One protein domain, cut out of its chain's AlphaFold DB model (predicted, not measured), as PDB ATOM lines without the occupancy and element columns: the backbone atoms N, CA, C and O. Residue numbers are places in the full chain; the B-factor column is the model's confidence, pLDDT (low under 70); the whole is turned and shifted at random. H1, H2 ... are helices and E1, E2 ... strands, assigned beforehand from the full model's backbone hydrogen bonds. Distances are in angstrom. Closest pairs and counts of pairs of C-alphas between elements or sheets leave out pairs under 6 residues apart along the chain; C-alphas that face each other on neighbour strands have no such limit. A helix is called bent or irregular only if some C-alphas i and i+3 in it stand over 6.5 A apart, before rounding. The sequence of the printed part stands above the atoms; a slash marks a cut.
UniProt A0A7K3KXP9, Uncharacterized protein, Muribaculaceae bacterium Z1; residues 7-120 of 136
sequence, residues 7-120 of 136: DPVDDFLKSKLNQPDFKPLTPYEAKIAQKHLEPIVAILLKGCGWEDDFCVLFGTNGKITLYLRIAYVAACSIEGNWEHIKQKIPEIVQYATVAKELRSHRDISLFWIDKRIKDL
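This is residues 7 to 120 of the 136 residues of an uncharacterized protein of Muribaculaceae bacterium Z1 (UniProt A0A7K3KXP9). A twisted antiparallel sheet of three strands, E1, E2 and E3, has the long helix H3 running along one face over E2 and E3, while the bent helix H2 passes at the E1 edge. H1 lies beyond one end of the sheet, the short H4 is on the face opposite to H3, and residues 104 to 109 stick out at the other end. The printed part has 114 residues, with four named helices and three named strands in the order H1 H2 E1 E2 E3 H3 H4, of the mixed class. It is compact, with a radius of gyration of the C-alphas of 15.3 A, but elongated, spanning 51 by 28 by 21 A.

H1, residues 7 to 16, is not on the sheet. H2, residues 27 to 46, was assigned as one helix by its hydrogen bonds but is bent: C-alphas 36 and 39 are 6.5 A apart, and its arms H2a, residues 27 to 36, and H2b, residues 39 to 46, stand at a steep tilt of 47 degrees. H1 is close to but not clearly touching H2a; their closest C-alphas, of Val 9 and His 36, are 7.2 A apart. Both arms only graze the sheet of E1, residues 54 to 58, E2, residues 64 to 71, and E3, residues 74 to 80. These strands form a meander, each the antiparallel neighbour of the one before. In the hairpin E1 and E2, N 57 and O 65 are within hydrogen-bond range at 2.9 A; in the hairpin E2 and E3, N 66 and O 78 are at 2.9 A. H3, residues 82 to 104, makes two layers with the sheet, a helix on one face: its height over the sheet is 8.1 A, and it runs along the strands, at 13 degrees to E3 on the local plane. The closest C-alphas of H3 and E2, of Ile 70 and Lys 100, are 5.3 A apart. H4, residues 115 to 119, is on the opposite face, only just over E3 with 3 C-alphas. Every O i to N i+4 pair is within hydrogen-bond range in H1, H2a and H2b; the figures are 17 of 19 in H3 and 0 of 1 in H4, where 2 of 2 O i to N i+3 pairs are within range.

H1 begins at C-alpha 7 (-20.234, 37.264, -24.785) and is 14.2 A long; H2a is 14.5 A and H2b 10.4 A. E1 is 13.5 A long, E2 21.1 A and E3 19.9 A. H3, 31.3 A, is irregular, with C-alphas 87 and 90 7.2 A apart and a kink of 50 degrees near residue 90. H4, 7.8 A, ends at C-alpha 119 (6.522, 55.504, -26.695).

The two C-alphas farthest apart, of Asp 21 and Asp 107, are 52.0 A apart. The printed part has no cut and no long link. Residues 104 to 109 stand free. The mean pLDDT of the printed part is 82.8; residues 7 to 23 and residue 112 are under 70.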
ATOM      1  N   ASP A   7     -19.088  36.592 -25.408       50.25
ATOM      2  CA  ASP A   7     -20.234  37.264 -24.785       50.25
ATOM      3  C   ASP A   7     -19.912  38.301 -23.679       50.25
ATOM      4  O   ASP A   7     -20.533  39.361 -23.691       50.25
ATOM      5  N   PRO A   8     -18.931  38.136 -22.762       55.22
ATOM      6  CA  PRO A   8     -18.797  39.078 -21.642       55.22
ATOM      7  C   PRO A   8     -18.229  40.448 -22.036       55.22
ATOM      8  O   PRO A   8     -18.504  41.452 -21.378       55.22
ATOM      9  N   VAL A   9     -17.422  40.509 -23.100       52.03
ATOM     10  CA  VAL A   9     -16.823  41.775 -23.534       52.03
ATOM     11  C   VAL A   9     -17.722  42.495 -24.517       52.03
ATOM     12  O   VAL A   9     -17.875  43.703 -24.395       52.03
ATOM     13  N   ASP A  10     -18.391  41.784 -25.421       54.62
ATOM     14  CA  ASP A  10     -19.428  42.399 -26.243       54.62
ATOM     15  C   ASP A  10     -20.524  43.022 -25.371       54.62
ATOM     16  O   ASP A  10     -20.949  44.132 -25.669       54.62
ATOM     17  N   ASP A  11     -20.908  42.397 -24.255       57.16
ATOM     18  CA  ASP A  11     -21.844  42.987 -23.295       57.16
ATOM     19  C   ASP A  11     -21.270  44.216 -22.580       57.16
ATOM     20  O   ASP A  11     -21.979  45.205 -22.413       57.16
ATOM     21  N   PHE A  12     -19.988  44.233 -22.202       59.03
ATOM     22  CA  PHE A  12     -19.340  45.426 -21.631       59.03
ATOM     23  C   PHE A  12     -19.248  46.576 -22.652       59.03
ATOM     24  O   PHE A  12     -19.620  47.715 -22.358       59.03
ATOM     25  N   LEU A  13     -18.814  46.272 -23.878       59.38
ATOM     26  CA  LEU A  13     -18.692  47.241 -24.966       59.38
ATOM     27  C   LEU A  13     -20.087  47.751 -25.393       59.38
ATOM     28  O   LEU A  13     -20.271  48.953 -25.573       59.38
ATOM     29  N   LYS A  14     -21.106  46.885 -25.472       59.25
ATOM     30  CA  LYS A  14     -22.498  47.262 -25.799       59.25
ATOM     31  C   LYS A  14     -23.198  48.005 -24.658       59.25
ATOM     32  O   LYS A  14     -23.917  48.963 -24.929       59.25
ATOM     33  N   SER A  15     -22.991  47.605 -23.401       58.16
ATOM     34  CA  SER A  15     -23.672  48.202 -22.238       58.16
ATOM     35  C   SER A  15     -23.109  49.558 -21.822       58.16
ATOM     36  O   SER A  15     -23.835  50.336 -21.206       58.16
ATOM     37  N   LYS A  16     -21.842  49.861 -22.143       55.16
ATOM     38  CA  LYS A  16     -21.201  51.121 -21.738       55.16
ATOM     39  C   LYS A  16     -20.701  51.997 -22.873       55.16
ATOM     40  O   LYS A  16     -20.674  53.201 -22.665       55.16
ATOM     41  N   LEU A  17     -20.317  51.466 -24.037       54.56
ATOM     42  CA  LEU A  17     -19.629  52.266 -25.067       54.56
ATOM     43  C   LEU A  17     -20.511  52.709 -26.236       54.56
ATOM     44  O   LEU A  17     -20.127  53.613 -26.969       54.56
ATOM     45  N   ASN A  18     -21.686  52.099 -26.400       57.31
ATOM     46  CA  ASN A  18     -22.594  52.365 -27.519       57.31
ATOM     47  C   ASN A  18     -23.913  53.045 -27.093       57.31
ATOM     48  O   ASN A  18     -24.875  53.029 -27.858       57.31
ATOM     49  N   GLN A  19     -23.989  53.627 -25.887       56.44
ATOM     50  CA  GLN A  19     -25.204  54.306 -25.416       56.44
ATOM     51  C   GLN A  19     -25.207  55.814 -25.750       56.44
ATOM     52  O   GLN A  19     -24.162  56.462 -25.664       56.44
ATOM     53  N   PRO A  20     -26.369  56.393 -26.119       51.00
ATOM     54  CA  PRO A  20     -26.506  57.815 -26.458       51.00
ATOM     55  C   PRO A  20     -26.228  58.773 -25.283       51.00
ATOM     56  O   PRO A  20     -26.016  59.961 -25.506       51.00
ATOM     57  N   ASP A  21     -26.185  58.270 -24.049       58.72
ATOM     58  CA  ASP A  21     -25.877  58.981 -22.805       58.72
ATOM     59  C   ASP A  21     -24.497  58.608 -22.226       58.72
ATOM     60  O   ASP A  21     -24.291  58.659 -21.009       58.72
ATOM     61  N   PHE A  22     -23.540  58.246 -23.092       64.88
ATOM     62  CA  PHE A  22     -22.167  57.919 -22.706       64.88
ATOM     63  C   PHE A  22     -21.585  58.962 -21.737       64.88
ATOM     64  O   PHE A  22     -21.294  60.104 -22.101       64.88
ATOM     65  N   LYS A  23     -21.389  58.551 -20.481       69.38
ATOM     66  CA  LYS A  23     -20.647  59.341 -19.499       69.38
ATOM     67  C   LYS A  23     -19.158  59.070 -19.694       69.38
ATOM     68  O   LYS A  23     -18.787  57.898 -19.769       69.38
ATOM     69  N   PRO A  24     -18.307  60.113 -19.739       78.25
ATOM     70  CA  PRO A  24     -16.868  59.923 -19.809       78.25
ATOM     71  C   PRO A  24     -16.379  58.966 -18.722       78.25
ATOM     72  O   PRO A  24     -16.734  59.115 -17.552       78.25
ATOM     73  N   LEU A  25     -15.558  58.001 -19.123       80.00
ATOM     74  CA  LEU A  25     -14.894  57.089 -18.204       80.00
ATOM     75  C   LEU A  25     -13.812  57.839 -17.427       80.00
ATOM     76  O   LEU A  25     -13.155  58.747 -17.942       80.00
ATOM     77  N   THR A  26     -13.550  57.399 -16.206       85.62
ATOM     78  CA  THR A  26     -12.312  57.755 -15.515       85.62
ATOM     79  C   THR A  26     -11.101  57.143 -16.239       85.62
ATOM     80  O   THR A  26     -11.227  56.123 -16.925       85.62
ATOM     81  N   PRO A  27      -9.884  57.696 -16.062       85.94
ATOM     82  CA  PRO A  27      -8.671  57.100 -16.629       85.94
ATOM     83  C   PRO A  27      -8.443  55.640 -16.204       85.94
ATOM     84  O   PRO A  27      -7.901  54.841 -16.966       85.94
ATOM     85  N   TYR A  28      -8.866  55.277 -14.989       82.88
ATOM     86  CA  TYR A  28      -8.770  53.912 -14.477       82.88
ATOM     87  C   TYR A  28      -9.710  52.954 -15.221       82.88
ATOM     88  O   TYR A  28      -9.272  51.899 -15.679       82.88
ATOM     89  N   GLU A  29     -10.972  53.345 -15.407       80.75
ATOM     90  CA  GLU A  29     -11.958  52.563 -16.162       80.75
ATOM     91  C   GLU A  29     -11.553  52.408 -17.630       80.75
ATOM     92  O   GLU A  29     -11.631  51.305 -18.168       80.75
ATOM     93  N   ALA A  30     -11.045  53.472 -18.258       84.50
ATOM     94  CA  ALA A  30     -10.531  53.415 -19.625       84.50
ATOM     95  C   ALA A  30      -9.365  52.415 -19.754       84.50
ATOM     96  O   ALA A  30      -9.333  51.605 -20.678       84.50
ATOM     97  N   LYS A  31      -8.442  52.395 -18.783       85.88
ATOM     98  CA  LYS A  31      -7.325  51.437 -18.763       85.88
ATOM     99  C   LYS A  31      -7.791  49.990 -18.575       85.88
ATOM    100  O   LYS A  31      -7.212  49.085 -19.172       85.88
ATOM    101  N   ILE A  32      -8.816  49.757 -17.753       83.44
ATOM    102  CA  ILE A  32      -9.433  48.429 -17.610       83.44
ATOM    103  C   ILE A  32     -10.083  48.010 -18.929       83.44
ATOM    104  O   ILE A  32      -9.795  46.923 -19.426       83.44
ATOM    105  N   ALA A  33     -10.894  48.886 -19.528       83.19
ATOM    106  CA  ALA A  33     -11.545  48.637 -20.811       83.19
ATOM    107  C   ALA A  33     -10.524  48.281 -21.903       83.19
ATOM    108  O   ALA A  33     -10.697  47.287 -22.604       83.19
ATOM    109  N   GLN A  34      -9.419  49.031 -21.983       88.69
ATOM    110  CA  GLN A  34      -8.322  48.742 -22.905       88.69
ATOM    111  C   GLN A  34      -7.763  47.328 -22.706       88.69
ATOM    112  O   GLN A  34      -7.676  46.570 -23.669       88.69
ATOM    113  N   LYS A  35      -7.435  46.941 -21.465       87.19
ATOM    114  CA  LYS A  35      -6.884  45.608 -21.161       87.19
ATOM    115  C   LYS A  35      -7.806  44.465 -21.581       87.19
ATOM    116  O   LYS A  35      -7.320  43.413 -21.981       87.19
ATOM    117  N   HIS A  36      -9.120  44.652 -21.481       84.12
ATOM    118  CA  HIS A  36     -10.090  43.654 -21.936       84.12
ATOM    119  C   HIS A  36     -10.260  43.639 -23.458       84.12
ATOM    120  O   HIS A  36     -10.558  42.591 -24.027       84.12
ATOM    121  N   LEU A  37     -10.056  44.779 -24.116       85.31
ATOM    122  CA  LEU A  37     -10.187  44.917 -25.561       85.31
ATOM    123  C   LEU A  37      -8.980  44.356 -26.328       85.31
ATOM    124  O   LEU A  37      -9.149  43.752 -27.385       85.31
ATOM    125  N   GLU A  38      -7.771  44.523 -25.789       89.50
ATOM    126  CA  GLU A  38      -6.511  44.034 -26.371       89.50
ATOM    127  C   GLU A  38      -6.561  42.566 -26.858       89.50
ATOM    128  O   GLU A  38      -6.257  42.342 -28.032       89.50
ATOM    129  N   PRO A  39      -6.976  41.563 -26.055       86.62
ATOM    130  CA  PRO A  39      -7.018  40.171 -26.516       86.62
ATOM    131  C   PRO A  39      -8.025  39.938 -27.649       86.62
ATOM    132  O   PRO A  39      -7.804  39.084 -28.503       86.62
ATOM    133  N   ILE A  40      -9.118  40.702 -27.698       87.31
ATOM    134  CA  ILE A  40     -10.127  40.580 -28.759       87.31
ATOM    135  C   ILE A  40      -9.573  41.107 -30.071       87.31
ATOM    136  O   ILE A  40      -9.700  40.460 -31.109       87.31
ATOM    137  N   VAL A  41      -8.926  42.271 -30.018       89.94
ATOM    138  CA  VAL A  41      -8.259  42.851 -31.182       89.94
ATOM    139  C   VAL A  41      -7.155  41.921 -31.680       89.94
ATOM    140  O   VAL A  41      -7.087  41.683 -32.882       89.94
ATOM    141  N   ALA A  42      -6.364  41.323 -30.784       89.94
ATOM    142  CA  ALA A  42      -5.342  40.346 -31.156       89.94
ATOM    143  C   ALA A  42      -5.936  39.153 -31.927       89.94
ATOM    144  O   ALA A  42      -5.413  38.774 -32.972       89.94
ATOM    145  N   ILE A  43      -7.066  38.596 -31.469       88.31
ATOM    146  CA  ILE A  43      -7.761  37.497 -32.161       88.31
ATOM    147  C   ILE A  43      -8.221  37.917 -33.564       88.31
ATOM    148  O   ILE A  43      -8.060  37.149 -34.512       88.31
ATOM    149  N   LEU A  44      -8.771  39.126 -33.713       88.31
ATOM    150  CA  LEU A  44      -9.210  39.637 -35.016       88.31
ATOM    151  C   LEU A  44      -8.027  39.860 -35.969       88.31
ATOM    152  O   LEU A  44      -8.106  39.493 -37.139       88.31
ATOM    153  N   LEU A  45      -6.923  40.420 -35.469       91.50
ATOM    154  CA  LEU A  45      -5.720  40.694 -36.258       91.50
ATOM    155  C   LEU A  45      -4.922  39.434 -36.602       91.50
ATOM    156  O   LEU A  45      -4.264  39.408 -37.643       91.50
ATOM    157  N   LYS A  46      -5.032  38.372 -35.796       88.44
ATOM    158  CA  LYS A  46      -4.421  37.065 -36.076       88.44
ATOM    159  C   LYS A  46      -4.869  36.484 -37.412       88.44
ATOM    160  O   LYS A  46      -4.068  35.898 -38.133       88.44
ATOM    161  N   GLY A  47      -6.133  36.692 -37.789       82.50
ATOM    162  CA  GLY A  47      -6.652  36.282 -39.098       82.50
ATOM    163  C   GLY A  47      -5.941  36.947 -40.285       82.50
ATOM    164  O   GLY A  47      -6.114  36.513 -41.421       82.50
ATOM    165  N   CYS A  48      -5.140  37.981 -40.026       85.94
ATOM    166  CA  CYS A  48      -4.423  38.755 -41.028       85.94
ATOM    167  C   CYS A  48      -2.906  38.861 -40.772       85.94
ATOM    168  O   CYS A  48      -2.236  39.557 -41.532       85.94
ATOM    169  N   GLY A  49      -2.363  38.207 -39.736       87.31
ATOM    170  CA  GLY A  49      -0.929  38.222 -39.406       87.31
ATOM    171  C   GLY A  49      -0.414  39.514 -38.754       87.31
ATOM    172  O   GLY A  49       0.737  39.890 -38.974       87.31
ATOM    173  N   TRP A  50      -1.269  40.230 -38.014       92.12
ATOM    174  CA  TRP A  50      -0.949  41.511 -37.357       92.12
ATOM    175  C   TRP A  50      -1.083  41.479 -35.823       92.12
ATOM    176  O   TRP A  50      -1.021  42.522 -35.172       92.12
ATOM    177  N   GLU A  51      -1.266  40.302 -35.226       88.44
ATOM    178  CA  GLU A  51      -1.465  40.108 -33.784       88.44
ATOM    179  C   GLU A  51      -0.275  40.549 -32.912       88.44
ATOM    180  O   GLU A  51      -0.465  40.822 -31.730       88.44
ATOM    181  N   ASP A  52       0.922  40.673 -33.491       86.31
ATOM    182  CA  ASP A  52       2.170  41.006 -32.782       86.31
ATOM    183  C   ASP A  52       2.708  42.413 -33.082       86.31
ATOM    184  O   ASP A  52       3.785  42.796 -32.620       86.31
ATOM    185  N   ASP A  53       1.987  43.180 -33.897       91.31
ATOM    186  CA  ASP A  53       2.429  44.482 -34.399       91.31
ATOM    187  C   ASP A  53       1.314  45.525 -34.227       91.31
ATOM    188  O   ASP A  53       1.033  46.318 -35.129       91.31
ATOM    189  N   PHE A  54       0.664  45.549 -33.058       94.38
ATOM    190  CA  PHE A  54      -0.427  46.487 -32.793       94.38
ATOM    191  C   PHE A  54      -0.368  47.157 -31.415       94.38
ATOM    192  O   PHE A  54       0.326  46.723 -30.491       94.38
ATOM    193  N   CYS A  55      -1.112  48.256 -31.294       93.94
ATOM    194  CA  CYS A  55      -1.405  48.930 -30.034       93.94
ATOM    195  C   CYS A  55      -2.858  49.418 -30.060       93.94
ATOM    196  O   CYS A  55      -3.333  49.903 -31.089       93.94
ATOM    197  N   VAL A  56      -3.569  49.298 -28.941       93.44
ATOM    198  CA  VAL A  56      -4.931  49.819 -28.782       93.44
ATOM    199  C   VAL A  56      -4.915  50.841 -27.665       93.44
ATOM    200  O   VAL A  56      -4.439  50.543 -26.575       93.44
ATOM    201  N   LEU A  57      -5.465  52.022 -27.918       92.38
ATOM    202  CA  LEU A  57      -5.708  53.028 -26.892       92.38
ATOM    203  C   LEU A  57      -7.206  53.183 -26.684       92.38
ATOM    204  O   LEU A  57      -7.956  53.341 -27.648       92.38
ATOM    205  N   PHE A  58      -7.630  53.159 -25.422       89.06
ATOM    206  CA  PHE A  58      -9.012  53.432 -25.047       89.06
ATOM    207  C   PHE A  58      -9.117  54.823 -24.415       89.06
ATOM    208  O   PHE A  58      -8.581  55.073 -23.334       89.06
ATOM    209  N   GLY A  59      -9.800  55.740 -25.093       87.12
ATOM    210  CA  GLY A  59     -10.031  57.098 -24.623       87.12
ATOM    211  C   GLY A  59     -11.118  57.165 -23.552       87.12
ATOM    212  O   GLY A  59     -12.105  56.431 -23.580       87.12
ATOM    213  N   THR A  60     -10.996  58.115 -22.626       85.62
ATOM    214  CA  THR A  60     -12.044  58.394 -21.623       85.62
ATOM    215  C   THR A  60     -13.368  58.835 -22.254       85.62
ATOM    216  O   THR A  60     -14.421  58.716 -21.638       85.62
ATOM    217  N   ASN A  61     -13.333  59.296 -23.505       84.06
ATOM    218  CA  ASN A  61     -14.493  59.636 -24.326       84.06
ATOM    219  C   ASN A  61     -15.150  58.424 -25.021       84.06
ATOM    220  O   ASN A  61     -16.016  58.626 -25.869       84.06
ATOM    221  N   GLY A  62     -14.727  57.192 -24.720       81.44
ATOM    222  CA  GLY A  62     -15.303  55.980 -25.311       81.44
ATOM    223  C   GLY A  62     -14.767  55.641 -26.700       81.44
ATOM    224  O   GLY A  62     -15.136  54.612 -27.262       81.44
ATOM    225  N   LYS A  63     -13.890  56.482 -27.262       88.62
ATOM    226  CA  LYS A  63     -13.240  56.200 -28.538       88.62
ATOM    227  C   LYS A  63     -12.074  55.242 -28.355       88.62
ATOM    228  O   LYS A  63     -11.350  55.289 -27.365       88.62
ATOM    229  N   ILE A  64     -11.874  54.416 -29.364       91.19
ATOM    230  CA  ILE A  64     -10.782  53.466 -29.481       91.19
ATOM    231  C   ILE A  64      -9.900  53.931 -30.628       91.19
ATOM    232  O   ILE A  64     -10.405  54.217 -31.715       91.19
ATOM    233  N   THR A  65      -8.593  53.945 -30.406       94.81
ATOM    234  CA  THR A  65      -7.607  54.115 -31.473       94.81
ATOM    235  C   THR A  65      -6.830  52.820 -31.629       94.81
ATOM    236  O   THR A  65      -6.183  52.366 -30.685       94.81
ATOM    237  N   LEU A  66      -6.899  52.220 -32.816       95.38
ATOM    238  CA  LEU A  66      -6.107  51.053 -33.187       95.38
ATOM    239  C   LEU A  66      -4.918  51.510 -34.025       95.38
ATOM    240  O   LEU A  66      -5.108  52.152 -35.056       95.38
ATOM    241  N   TYR A  67      -3.714  51.140 -33.602       95.19
ATOM    242  CA  TYR A  67      -2.469  51.331 -34.337       95.19
ATOM    243  C   TYR A  67      -1.947  49.994 -34.859       95.19
ATOM    244  O   TYR A  67      -1.856  49.036 -34.096       95.19
ATOM    245  N   LEU A  68      -1.526  49.967 -36.123       94.56
ATOM    246  CA  LEU A  68      -0.759  48.886 -36.743       94.56
ATOM    247  C   LEU A  68       0.663  49.372 -37.022       94.56
ATOM    248  O   LEU A  68       0.869  50.365 -37.727       94.56
ATOM    249  N   ARG A  69       1.654  48.692 -36.451       92.56
ATOM    250  CA  ARG A  69       3.055  49.104 -36.495       92.56
ATOM    251  C   ARG A  69       3.685  48.803 -37.850       92.56
ATOM    252  O   ARG A  69       3.938  47.655 -38.195       92.56
ATOM    253  N   ILE A  70       4.047  49.844 -38.590       90.62
ATOM    254  CA  ILE A  70       4.800  49.698 -39.845       90.62
ATOM    255  C   ILE A  70       6.309  49.654 -39.569       90.62
ATOM    256  O   ILE A  70       7.053  48.930 -40.225       90.62
ATOM    257  N   ALA A  71       6.779  50.454 -38.605       86.94
ATOM    258  CA  ALA A  71       8.184  50.541 -38.213       86.94
ATOM    259  C   ALA A  71       8.346  51.093 -36.786       86.94
ATOM    260  O   ALA A  71       7.375  51.347 -36.076       86.94
ATOM    261  N   TYR A  72       9.592  51.337 -36.365       82.69
ATOM    262  CA  TYR A  72       9.895  51.885 -35.038       82.69
ATOM    263  C   TYR A  72       9.137  53.192 -34.721       82.69
ATOM    264  O   TYR A  72       8.623  53.330 -33.616       82.69
ATOM    265  N   VAL A  73       9.021  54.103 -35.699       84.50
ATOM    266  CA  VAL A  73       8.366  55.429 -35.580       84.50
ATOM    267  C   VAL A  73       7.256  55.653 -36.615       84.50
ATOM    268  O   VAL A  73       6.923  56.794 -36.931       84.50
ATOM    269  N   ALA A  74       6.706  54.568 -37.167       86.38
ATOM    270  CA  ALA A  74       5.670  54.628 -38.195       86.38
ATOM    271  C   ALA A  74       4.562  53.617 -37.896       86.38
ATOM    272  O   ALA A  74       4.841  52.441 -37.655       86.38
ATOM    273  N   ALA A  75       3.315  54.070 -37.953       91.19
ATOM    274  CA  ALA A  75       2.137  53.235 -37.786       91.19
ATOM    275  C   ALA A  75       1.003  53.731 -38.688       91.19
ATOM    276  O   ALA A  75       0.930  54.921 -38.998       91.19
ATOM    277  N   CYS A  76       0.119  52.820 -39.083       91.69
ATOM    278  CA  CYS A  76      -1.197  53.163 -39.605       91.69
ATOM    279  C   CYS A  76      -2.185  53.172 -38.434       91.69
ATOM    280  O   CYS A  76      -2.051  52.344 -37.533       91.69
ATOM    281  N   SER A  77      -3.157  54.085 -38.414       93.69
ATOM    282  CA  SER A  77      -4.131  54.135 -37.323       93.69
ATOM    283  C   SER A  77      -5.534  54.489 -37.777       93.69
ATOM    284  O   SER A  77      -5.705  55.318 -38.669       93.69
ATOM    285  N   ILE A  78      -6.521  53.936 -37.079       95.00
ATOM    286  CA  ILE A  78      -7.933  54.316 -37.169       95.00
ATOM    287  C   ILE A  78      -8.452  54.652 -35.771       95.00
ATOM    288  O   ILE A  78      -8.068  54.012 -34.793       95.00
ATOM    289  N   GLU A  79      -9.325  55.653 -35.678       94.19
ATOM    290  CA  GLU A  79     -10.021  56.031 -34.445       94.19
ATOM    291  C   GLU A  79     -11.531  55.910 -34.661       94.19
ATOM    292  O   GLU A  79     -12.055  56.338 -35.688       94.19
ATOM    293  N   GLY A  80     -12.249  55.368 -33.683       90.88
ATOM    294  CA  GLY A  80     -13.705  55.310 -33.717       90.88
ATOM    295  C   GLY A  80     -14.291  54.584 -32.517       90.88
ATOM    296  O   GLY A  80     -13.596  54.284 -31.552       90.88
ATOM    297  N   ASN A  81     -15.589  54.297 -32.567       88.81
ATOM    298  CA  ASN A  81     -16.198  53.354 -31.629       88.81
ATOM    299  C   ASN A  81     -15.849  51.906 -32.019       88.81
ATOM    300  O   ASN A  81     -15.298  51.651 -33.090       88.81
ATOM    301  N   TRP A  82     -16.184  50.942 -31.162       88.00
ATOM    302  CA  TRP A  82     -15.797  49.546 -31.387       88.00
ATOM    303  C   TRP A  82     -16.334  48.962 -32.699       88.00
ATOM    304  O   TRP A  82     -15.601  48.292 -33.423       88.00
ATOM    305  N   GLU A  83     -17.591  49.252 -33.038       86.38
ATOM    306  CA  GLU A  83     -18.194  48.774 -34.286       86.38
ATOM    307  C   GLU A  83     -17.484  49.340 -35.518       86.38
ATOM    308  O   GLU A  83     -17.184  48.599 -36.453       86.38
ATOM    309  N   HIS A  84     -17.135  50.629 -35.490       89.56
ATOM    310  CA  HIS A  84     -16.358  51.264 -36.546       89.56
ATOM    311  C   HIS A  84     -14.980  50.613 -36.704       89.56
ATOM    312  O   HIS A  84     -14.582  50.293 -37.824       89.56
ATOM    313  N   ILE A  85     -14.274  50.369 -35.593       91.62
ATOM    314  CA  ILE A  85     -12.963  49.707 -35.612       91.62
ATOM    315  C   ILE A  85     -13.080  48.315 -36.236       91.62
ATOM    316  O   ILE A  85     -12.368  48.034 -37.197       91.62
ATOM    317  N   LYS A  86     -14.015  47.475 -35.770       89.12
ATOM    318  CA  LYS A  86     -14.229  46.122 -36.317       89.12
ATOM    319  C   LYS A  86     -14.461  46.133 -37.826       89.12
ATOM    320  O   LYS A  86     -13.845  45.350 -38.543       89.12
ATOM    321  N   GLN A  87     -15.319  47.031 -38.307       91.69
ATOM    322  CA  GLN A  87     -15.633  47.150 -39.733       91.69
ATOM    323  C   GLN A  87     -14.431  47.606 -40.567       91.69
ATOM    324  O   GLN A  87     -14.297  47.199 -41.719       91.69
ATOM    325  N   LYS A  88     -13.552  48.438 -39.997       93.88
ATOM    326  CA  LYS A  88     -12.390  49.004 -40.689       93.88
ATOM    327  C   LYS A  88     -11.123  48.152 -40.610       93.88
ATOM    328  O   LYS A  88     -10.196  48.435 -41.364       93.88
ATOM    329  N   ILE A  89     -11.078  47.106 -39.775       92.38
ATOM    330  CA  ILE A  89      -9.910  46.210 -39.651       92.38
ATOM    331  C   ILE A  89      -9.428  45.663 -41.011       92.38
ATOM    332  O   ILE A  89      -8.239  45.806 -41.290       92.38
ATOM    333  N   PRO A  90     -10.281  45.095 -41.889       91.25
ATOM    334  CA  PRO A  90      -9.803  44.548 -43.163       91.25
ATOM    335  C   PRO A  90      -9.125  45.599 -44.055       91.25
ATOM    336  O   PRO A  90      -8.081  45.344 -44.652       91.25
ATOM    337  N   GLU A  91      -9.695  46.802 -44.103       93.38
ATOM    338  CA  GLU A  91      -9.206  47.913 -44.923       93.38
ATOM    339  C   GLU A  91      -7.886  48.484 -44.382       93.38
ATOM    340  O   GLU A  91      -6.919  48.620 -45.133       93.38
ATOM    341  N   ILE A  92      -7.799  48.767 -43.075       94.25
ATOM    342  CA  ILE A  92      -6.557  49.287 -42.483       94.25
ATOM    343  C   ILE A  92      -5.416  48.269 -42.593       94.25
ATOM    344  O   ILE A  92      -4.285  48.659 -42.875       94.25
ATOM    345  N   VAL A  93      -5.702  46.974 -42.427       94.38
ATOM    346  CA  VAL A  93      -4.718  45.899 -42.609       94.38
ATOM    347  C   VAL A  93      -4.169  45.911 -44.031       94.38
ATOM    348  O   VAL A  93      -2.956  45.844 -44.207       94.38
ATOM    349  N   GLN A  94      -5.028  46.049 -45.045       94.12
ATOM    350  CA  GLN A  94      -4.582  46.118 -46.435       94.12
ATOM    351  C   GLN A  94      -3.607  47.285 -46.649       94.12
ATOM    352  O   GLN A  94      -2.528  47.096 -47.213       94.12
ATOM    353  N   TYR A  95      -3.947  48.480 -46.160       93.38
ATOM    354  CA  TYR A  95      -3.068  49.646 -46.272       93.38
ATOM    355  C   TYR A  95      -1.765  49.481 -45.488       93.38
ATOM    356  O   TYR A  95      -0.694  49.844 -45.981       93.38
ATOM    357  N   ALA A  96      -1.838  48.910 -44.287       93.38
ATOM    358  CA  ALA A  96      -0.676  48.669 -43.447       93.38
ATOM    359  C   ALA A  96       0.291  47.664 -44.090       93.38
ATOM    360  O   ALA A  96       1.499  47.899 -44.101       93.38
ATOM    361  N   THR A  97      -0.224  46.589 -44.691       93.12
ATOM    362  CA  THR A  97       0.584  45.597 -45.411       93.12
ATOM    363  C   THR A  97       1.306  46.230 -46.596       93.12
ATOM    364  O   THR A  97       2.529  46.134 -46.671       93.12
ATOM    365  N   VAL A  98       0.598  46.982 -47.445       92.44
ATOM    366  CA  VAL A  98       1.215  47.681 -48.588       92.44
ATOM    367  C   VAL A  98       2.292  48.665 -48.122       92.44
ATOM    368  O   VAL A  98       3.368  48.736 -48.713       92.44
ATOM    369  N   ALA A  99       2.055  49.404 -47.035       90.75
ATOM    370  CA  ALA A  99       3.054  50.319 -46.485       90.75
ATOM    371  C   ALA A  99       4.292  49.586 -45.929       90.75
ATOM    372  O   ALA A  99       5.420  50.058 -46.112       90.75
ATOM    373  N   LYS A 100       4.100  48.434 -45.267       88.75
ATOM    374  CA  LYS A 100       5.181  47.581 -44.739       88.75
ATOM    375  C   LYS A 100       6.016  46.982 -45.876       88.75
ATOM    376  O   LYS A 100       7.243  46.998 -45.791       88.75
ATOM    377  N   GLU A 101       5.372  46.543 -46.954       90.56
ATOM    378  CA  GLU A 101       6.028  46.063 -48.175       90.56
ATOM    379  C   GLU A 101       6.791  47.178 -48.889       90.56
ATOM    380  O   GLU A 101       7.969  47.025 -49.195       90.56
ATOM    381  N   LEU A 102       6.176  48.341 -49.107       88.56
ATOM    382  CA  LEU A 102       6.843  49.468 -49.764       88.56
ATOM    383  C   LEU A 102       8.122  49.873 -49.019       88.56
ATOM    384  O   LEU A 102       9.147  50.146 -49.637       88.56
ATOM    385  N   ARG A 103       8.083  49.852 -47.683       84.56
ATOM    386  CA  ARG A 103       9.238  50.144 -46.827       84.56
ATOM    387  C   ARG A 103      10.350  49.090 -46.916       84.56
ATOM    388  O   ARG A 103      11.499  49.423 -46.632       84.56
ATOM    389  N   SER A 104      10.040  47.836 -47.240       84.25
ATOM    390  CA  SER A 104      11.052  46.773 -47.320       84.25
ATOM    391  C   SER A 104      11.898  46.845 -48.601       84.25
ATOM    392  O   SER A 104      12.959  46.219 -48.670       84.25
ATOM    393  N   HIS A 105      11.478  47.641 -49.590       89.06
ATOM    394  CA  HIS A 105      12.204  47.846 -50.839       89.06
ATOM    395  C   HIS A 105      13.410  48.775 -50.646       89.06
ATOM    396  O   HIS A 105      13.293  49.873 -50.112       89.06
ATOM    397  N   ARG A 106      14.586  48.344 -51.121       80.25
ATOM    398  CA  ARG A 106      15.870  49.032 -50.877       80.25
ATOM    399  C   ARG A 106      16.021  50.369 -51.610       80.25
ATOM    400  O   ARG A 106      16.722  51.240 -51.110       80.25
ATOM    401  N   ASP A 107      15.338  50.534 -52.741       88.00
ATOM    402  CA  ASP A 107      15.448  51.722 -53.602       88.00
ATOM    403  C   ASP A 107      14.302  52.725 -53.398       88.00
ATOM    404  O   ASP A 107      14.220  53.740 -54.087       88.00
ATOM    405  N   ILE A 108      13.402  52.454 -52.447       81.12
ATOM    406  CA  ILE A 108      12.244  53.299 -52.159       81.12
ATOM    407  C   ILE A 108      12.380  53.863 -50.750       81.12
ATOM    408  O   ILE A 108      12.507  53.139 -49.766       81.12
ATOM    409  N   SER A 109      12.319  55.190 -50.645       75.62
ATOM    410  CA  SER A 109      12.332  55.882 -49.358       75.62
ATOM    411  C   SER A 109      10.932  56.347 -48.983       75.62
ATOM    412  O   SER A 109      10.307  57.121 -49.705       75.62
ATOM    413  N   LEU A 110      10.455  55.897 -47.822       75.12
ATOM    414  CA  LEU A 110       9.168  56.286 -47.259       75.12
ATOM    415  C   LEU A 110       9.381  56.949 -45.887       75.12
ATOM    416  O   LEU A 110       9.780  56.290 -44.920       75.12
ATOM    417  N   PHE A 111       9.108  58.251 -45.798       70.25
ATOM    418  CA  PHE A 111       9.320  59.050 -44.587       70.25
ATOM    419  C   PHE A 111       7.991  59.336 -43.870       70.25
ATOM    420  O   PHE A 111       7.342  60.343 -44.132       70.25
ATOM    421  N   TRP A 112       7.609  58.470 -42.928       67.00
ATOM    422  CA  TRP A 112       6.529  58.722 -41.962       67.00
ATOM    423  C   TRP A 112       7.126  58.652 -40.563       67.00
ATOM    424  O   TRP A 112       7.468  57.569 -40.093       67.00
ATOM    425  N   ILE A 113       7.338  59.806 -39.935       71.12
ATOM    426  CA  ILE A 113       7.977  59.890 -38.621       71.12
ATOM    427  C   ILE A 113       7.057  60.666 -37.694       71.12
ATOM    428  O   ILE A 113       6.950  61.885 -37.795       71.12
ATOM    429  N   ASP A 114       6.465  59.963 -36.738       78.62
ATOM    430  CA  ASP A 114       5.888  60.585 -35.554       78.62
ATOM    431  C   ASP A 114       6.597  60.016 -34.328       78.62
ATOM    432  O   ASP A 114       6.437  58.854 -33.961       78.62
ATOM    433  N   LYS A 115       7.429  60.839 -33.684       77.81
ATOM    434  CA  LYS A 115       8.221  60.398 -32.530       77.81
ATOM    435  C   LYS A 115       7.357  60.009 -31.331       77.81
ATOM    436  O   LYS A 115       7.881  59.319 -30.472       77.81
ATOM    437  N   ARG A 116       6.076  60.395 -31.274       80.06
ATOM    438  CA  ARG A 116       5.143  59.970 -30.214       80.06
ATOM    439  C   ARG A 116       4.828  58.474 -30.300       80.06
ATOM    440  O   ARG A 116       4.565  57.842 -29.287       80.06
ATOM    441  N   ILE A 117       4.919  57.897 -31.500       80.62
ATOM    442  CA  ILE A 117       4.656  56.474 -31.770       80.62
ATOM    443  C   ILE A 117       5.685  55.575 -31.069       80.62
ATOM    444  O   ILE A 117       5.359  54.465 -30.656       80.62
ATOM    445  N   LYS A 118       6.924  56.045 -30.872       78.19
ATOM    446  CA  LYS A 118       7.985  55.236 -30.246       78.19
ATOM    447  C   LYS A 118       7.651  54.822 -28.804       78.19
ATOM    448  O   LYS A 118       8.148  53.796 -28.354       78.19
ATOM    449  N   ASP A 119       6.842  55.632 -28.118       83.56
ATOM    450  CA  ASP A 119       6.522  55.504 -26.695       83.56
ATOM    451  C   ASP A 119       5.212  54.721 -26.464       83.56
ATOM    452  O   ASP A 119       4.791  54.541 -25.322       83.56
ATOM    453  N   LEU A 120       4.555  54.258 -27.537       84.06
ATOM    454  CA  LEU A 120       3.388  53.380 -27.442       84.06
ATOM    455  C   LEU A 120       3.798  51.972 -26.993       84.06
ATOM    456  O   LEU A 120       4.852  51.458 -27.376       84.06
TER     457      LEU A 120